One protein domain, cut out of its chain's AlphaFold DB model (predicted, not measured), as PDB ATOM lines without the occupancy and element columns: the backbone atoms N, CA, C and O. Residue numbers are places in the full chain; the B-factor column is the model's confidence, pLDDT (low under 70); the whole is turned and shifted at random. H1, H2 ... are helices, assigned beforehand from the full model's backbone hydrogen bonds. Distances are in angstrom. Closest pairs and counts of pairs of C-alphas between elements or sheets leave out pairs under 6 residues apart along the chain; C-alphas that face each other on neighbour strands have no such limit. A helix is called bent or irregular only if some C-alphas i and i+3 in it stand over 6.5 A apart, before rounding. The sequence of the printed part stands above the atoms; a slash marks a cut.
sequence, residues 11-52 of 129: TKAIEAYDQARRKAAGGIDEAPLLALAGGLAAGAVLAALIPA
ATOM      1  N   THR A  11       5.853 125.334  37.241       81.12
ATOM      2  CA  THR A  11       4.919 125.891  38.230       81.12
ATOM      3  C   THR A  11       5.683 126.564  39.367       81.12
ATOM      4  O   THR A  11       5.366 127.692  39.719       81.12
ATOM      5  N   LYS A  12       6.763 125.934  39.852       81.50
ATOM      6  CA  LYS A  12       7.650 126.535  40.861       81.50
ATOM      7  C   LYS A  12       8.350 127.795  40.358       81.50
ATOM      8  O   LYS A  12       8.462 128.761  41.101       81.50
ATOM      9  N   ALA A  13       8.817 127.794  39.109       84.12
ATOM     10  CA  ALA A  13       9.471 128.959  38.520       84.12
ATOM     11  C   ALA A  13       8.503 130.142  38.355       84.12
ATOM     12  O   ALA A  13       8.859 131.270  38.680       84.12
ATOM     13  N   ILE A  14       7.274 129.878  37.903       86.50
ATOM     14  CA  ILE A  14       6.224 130.894  37.751       86.50
ATOM     15  C   ILE A  14       5.821 131.447  39.119       86.50
ATOM     16  O   ILE A  14       5.741 132.656  39.293       86.50
ATOM     17  N   GLU A  15       5.641 130.582  40.113       85.75
ATOM     18  CA  GLU A  15       5.247 130.993  41.460       85.75
ATOM     19  C   GLU A  15       6.349 131.812  42.156       85.75
ATOM     20  O   GLU A  15       6.065 132.846  42.764       85.75
ATOM     21  N   ALA A  16       7.616 131.416  41.997       84.19
ATOM     22  CA  ALA A  16       8.764 132.188  42.472       84.19
ATOM     23  C   ALA A  16       8.868 133.551  41.769       84.19
ATOM     24  O   ALA A  16       9.120 134.565  42.422       84.19
ATOM     25  N   TYR A  17       8.625 133.591  40.457       84.00
ATOM     26  CA  TYR A  17       8.599 134.828  39.681       84.00
ATOM     27  C   TYR A  17       7.465 135.759  40.128       84.00
ATOM     28  O   TYR A  17       7.703 136.941  40.362       84.00
ATOM     29  N   ASP A  18       6.255 135.239  40.331       86.31
ATOM     30  CA  ASP A  18       5.100 136.026  40.774       86.31
ATOM     31  C   ASP A  18       5.263 136.553  42.203       86.31
ATOM     32  O   ASP A  18       4.801 137.652  42.526       86.31
ATOM     33  N   GLN A  19       5.924 135.798  43.083       84.31
ATOM     34  CA  GLN A  19       6.280 136.292  44.413       84.31
ATOM     35  C   GLN A  19       7.359 137.376  44.354       84.31
ATOM     36  O   GLN A  19       7.211 138.412  45.004       84.31
ATOM     37  N   ALA A  20       8.412 137.176  43.557       79.38
ATOM     38  CA  ALA A  20       9.457 138.176  43.357       79.38
ATOM     39  C   ALA A  20       8.890 139.462  42.742       79.38
ATOM     40  O   ALA A  20       9.191 140.553  43.217       79.38
ATOM     41  N   ARG A  21       7.995 139.342  41.755       81.38
ATOM     42  CA  ARG A  21       7.305 140.467  41.117       81.38
ATOM     43  C   ARG A  21       6.453 141.254  42.105       81.38
ATOM     44  O   ARG A  21       6.507 142.477  42.095       81.38
ATOM     45  N   ARG A  22       5.678 140.578  42.962       79.38
ATOM     46  CA  ARG A  22       4.857 141.248  43.986       79.38
ATOM     47  C   ARG A  22       5.711 141.969  45.027       79.38
ATOM     48  O   ARG A  22       5.405 143.107  45.364       79.38
ATOM     49  N   LYS A  23       6.803 141.348  45.480       73.62
ATOM     50  CA  LYS A  23       7.768 141.995  46.385       73.62
ATOM     51  C   LYS A  23       8.494 143.167  45.734       73.62
ATOM     52  O   LYS A  23       8.694 144.174  46.393       73.62
ATOM     53  N   ALA A  24       8.858 143.058  44.459       71.06
ATOM     54  CA  ALA A  24       9.472 144.156  43.722       71.06
ATOM     55  C   ALA A  24       8.487 145.321  43.543       71.06
ATOM     56  O   ALA A  24       8.846 146.460  43.800       71.06
ATOM     57  N   ALA A  25       7.235 145.038  43.173       69.25
ATOM     58  CA  ALA A  25       6.215 146.067  42.987       69.25
ATOM     59  C   ALA A  25       5.869 146.820  44.284       69.25
ATOM     60  O   ALA A  25       5.604 148.009  44.213       69.25
ATOM     61  N   GLY A  26       5.889 146.155  45.445       65.75
ATOM     62  CA  GLY A  26       5.711 146.830  46.739       65.75
ATOM     63  C   GLY A  26       6.982 147.517  47.254       65.75
ATOM     64  O   GLY A  26       6.928 148.631  47.751       65.75
ATOM     65  N   GLY A  27       8.145 146.877  47.090       62.94
ATOM     66  CA  GLY A  27       9.393 147.313  47.721       62.94
ATOM     67  C   GLY A  27      10.196 148.376  46.965       62.94
ATOM     68  O   GLY A  27      11.089 148.976  47.562       62.94
ATOM     69  N   ILE A  28       9.930 148.620  45.675       66.75
ATOM     70  CA  ILE A  28      10.633 149.674  44.915       66.75
ATOM     71  C   ILE A  28      10.263 151.068  45.441       66.75
ATOM     72  O   ILE A  28      11.150 151.911  45.571       66.75
ATOM     73  N   ASP A  29       8.993 151.281  45.796       72.06
ATOM     74  CA  ASP A  29       8.518 152.557  46.347       72.06
ATOM     75  C   ASP A  29       9.001 152.772  47.791       72.06
ATOM     76  O   ASP A  29       9.307 153.893  48.195       72.06
ATOM     77  N   GLU A  30       9.132 151.692  48.567       78.00
ATOM     78  CA  GLU A  30       9.535 151.739  49.980       78.00
ATOM     79  C   GLU A  30      11.058 151.821  50.171       78.00
ATOM     80  O   GLU A  30      11.532 152.331  51.189       78.00
ATOM     81  N   ALA A  31      11.846 151.329  49.210       80.81
ATOM     82  CA  ALA A  31      13.299 151.245  49.326       80.81
ATOM     83  C   ALA A  31      14.014 151.407  47.965       80.81
ATOM     84  O   ALA A  31      14.597 150.451  47.438       80.81
ATOM     85  N   PRO A  32      14.078 152.631  47.412       79.50
ATOM     86  CA  PRO A  32      14.696 152.891  46.105       79.50
ATOM     87  C   PRO A  32      16.180 152.482  46.040       79.50
ATOM     88  O   PRO A  32      16.669 152.036  45.001       79.50
ATOM     89  N   LEU A  33      16.901 152.556  47.167       85.56
ATOM     90  CA  LEU A  33      18.292 152.100  47.256       85.56
ATOM     91  C   LEU A  33      18.425 150.576  47.117       85.56
ATOM     92  O   LEU A  33      19.397 150.106  46.526       85.56
ATOM     93  N   LEU A  34      17.451 149.796  47.606       84.44
ATOM     94  CA  LEU A  34      17.452 148.340  47.438       84.44
ATOM     95  C   LEU A  34      17.221 147.952  45.979       84.44
ATOM     96  O   LEU A  34      17.864 147.025  45.494       84.44
ATOM     97  N   ALA A  35      16.358 148.677  45.266       86.00
ATOM     98  CA  ALA A  35      16.152 148.464  43.837       86.00
ATOM     99  C   ALA A  35      17.442 148.726  43.038       86.00
ATOM    100  O   ALA A  35      17.823 147.912  42.195       86.00
ATOM    101  N   LEU A  36      18.158 149.814  43.352       86.56
ATOM    102  CA  LEU A  36      19.446 150.132  42.730       86.56
ATOM    103  C   LEU A  36      20.503 149.057  43.021       86.56
ATOM    104  O   LEU A  36      21.138 148.546  42.097       86.56
ATOM    105  N   ALA A  37      20.668 148.683  44.292       88.19
ATOM    106  CA  ALA A  37      21.612 147.645  44.700       88.19
ATOM    107  C   ALA A  37      21.275 146.289  44.057       88.19
ATOM    108  O   ALA A  37      22.166 145.599  43.562       88.19
ATOM    109  N   GLY A  38      19.988 145.935  43.997       90.06
ATOM    110  CA  GLY A  38      19.502 144.722  43.344       90.06
ATOM    111  C   GLY A  38      19.789 144.709  41.842       90.06
ATOM    112  O   GLY A  38      20.260 143.700  41.321       90.06
ATOM    113  N   GLY A  39      19.582 145.839  41.158       89.31
ATOM    114  CA  GLY A  39      19.910 145.997  39.741       89.31
ATOM    115  C   GLY A  39      21.407 145.843  39.461       89.31
ATOM    116  O   GLY A  39      21.789 145.112  38.547       89.31
ATOM    117  N   LEU A  40      22.259 146.467  40.281       90.81
ATOM    118  CA  LEU A  40      23.717 146.344  40.165       90.81
ATOM    119  C   LEU A  40      24.193 144.912  40.420       90.81
ATOM    120  O   LEU A  40      24.962 144.376  39.624       90.81
ATOM    121  N   ALA A  41      23.715 144.277  41.491       91.50
ATOM    122  CA  ALA A  41      24.081 142.904  41.821       91.50
ATOM    123  C   ALA A  41      23.650 141.927  40.716       91.50
ATOM    124  O   ALA A  41      24.452 141.109  40.267       91.50
ATOM    125  N   ALA A  42      22.415 142.046  40.220       91.06
ATOM    126  CA  ALA A  42      21.923 141.220  39.122       91.06
ATOM    127  C   ALA A  42      22.727 141.447  37.831       91.06
ATOM    128  O   ALA A  42      23.121 140.485  37.171       91.06
ATOM    129  N   GLY A  43      23.025 142.706  37.497       88.50
ATOM    130  CA  GLY A  43      23.850 143.059  36.342       88.50
ATOM    131  C   GLY A  43      25.264 142.484  36.431       88.50
ATOM    132  O   GLY A  43      25.756 141.923  35.454       88.50
ATOM    133  N   ALA A  44      25.893 142.551  37.605       91.19
ATOM    134  CA  ALA A  44      27.218 141.983  37.841       91.19
ATOM    135  C   ALA A  44      27.225 140.455  37.697       91.19
ATOM    136  O   ALA A  44      28.131 139.907  37.072       91.19
ATOM    137  N   VAL A  45      26.200 139.766  38.210       91.44
ATOM    138  CA  VAL A  45      26.050 138.311  38.031       91.44
ATOM    139  C   VAL A  45      25.908 137.959  36.550       91.44
ATOM    140  O   VAL A  45      26.608 137.073  36.066       91.44
ATOM    141  N   LEU A  46      25.054 138.669  35.809       88.06
ATOM    142  CA  LEU A  46      24.898 138.448  34.368       88.06
ATOM    143  C   LEU A  46      26.202 138.715  33.605       88.06
ATOM    144  O   LEU A  46      26.581 137.918  32.750       88.06
ATOM    145  N   ALA A  47      26.921 139.787  33.941       86.19
ATOM    146  CA  ALA A  47      28.214 140.104  33.341       86.19
ATOM    147  C   ALA A  47      29.276 139.034  33.644       86.19
ATOM    148  O   ALA A  47      30.066 138.688  32.768       86.19
ATOM    149  N   ALA A  48      29.276 138.474  34.857       88.81
ATOM    150  CA  ALA A  48      30.171 137.384  35.234       88.81
ATOM    151  C   ALA A  48      29.842 136.069  34.504       88.81
ATOM    152  O   ALA A  48      30.747 135.288  34.212       88.81
ATOM    153  N   LEU A  49      28.563 135.828  34.189       85.94
ATOM    154  CA  LEU A  49      28.099 134.630  33.478       85.94
ATOM    155  C   LEU A  49      28.294 134.686  31.958       85.94
ATOM    156  O   LEU A  49      28.268 133.632  31.325       85.94
ATOM    157  N   ILE A  50      28.492 135.869  31.368       82.44
ATOM    158  CA  ILE A  50      28.752 136.045  29.931       82.44
ATOM    159  C   ILE A  50      30.233 136.424  29.729       82.44
ATOM    160  O   ILE A  50      30.561 137.595  29.512       82.44
ATOM    161  N   PRO A  51      31.173 135.460  29.810       70.19
ATOM    162  CA  PRO A  51      32.581 135.725  29.559       70.19
ATOM    163  C   PRO A  51      32.810 135.932  28.060       70.19
ATOM    164  O   PRO A  51      32.703 135.007  27.261       70.19
ATOM    165  N   ALA A  52      33.170 137.151  27.668       66.50
ATOM    166  CA  ALA A  52      33.461 137.460  26.273       66.50
ATOM    167  C   ALA A  52      34.700 136.686  25.777       66.50
ATOM    168  O   ALA A  52      35.841 136.990  26.158       66.50
TER     169      ALA A  52
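AT A GLANCE: This is residues 11 to 52 of the 129 residues of an uncharacterized protein of Sphingomonas sp. (UniProt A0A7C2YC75). Two long helices, H1 and H2, make an open V, joined at its point by a tight link; the free arms, residues 11 to 23 and 37 to 52, stick out with nothing between them. The printed part has 42 residues with two named helices, H1 then H2, and no named strand; the class is all helix. The whole is loose, with a radius of gyration of the C-alphas of 12.7 A, and flat, spanning 35 by 31 by 7 A.

HOW THE PARTS SIT: H1, residues 11 to 30, and H2, residues 32 to 49, form a helical hairpin, two touching helices running opposite ways, at a steep tilt of 42 degrees. Residues 24 to 28 of H1 touch residues 34 to 35 of H2; the closest C-alphas, of Ile 28 and Ala 35, are 5.8 A apart. Every O i to N i+4 pair is within hydrogen-bond range in H2, and 14 of 16 in H1.

IN THESE COORDINATES: H1 measures 28.8 A from C-alpha 11 at (4.919, 125.891, 38.230) to C-alpha 30. It is neither bent nor irregular, but only just: C-alphas 26 and 29 are 6.4 A apart. H2 measures 25.9 A, ending at C-alpha 49 at (28.099, 134.630, 33.478).

THE WHOLE: The C-alphas farthest apart, of Glu 30 and Ala 52, are 36.6 A apart. The printed part has no cut and no long link. Its mean pLDDT is 81.9; residues 25 to 28 and residue 52 are under 70.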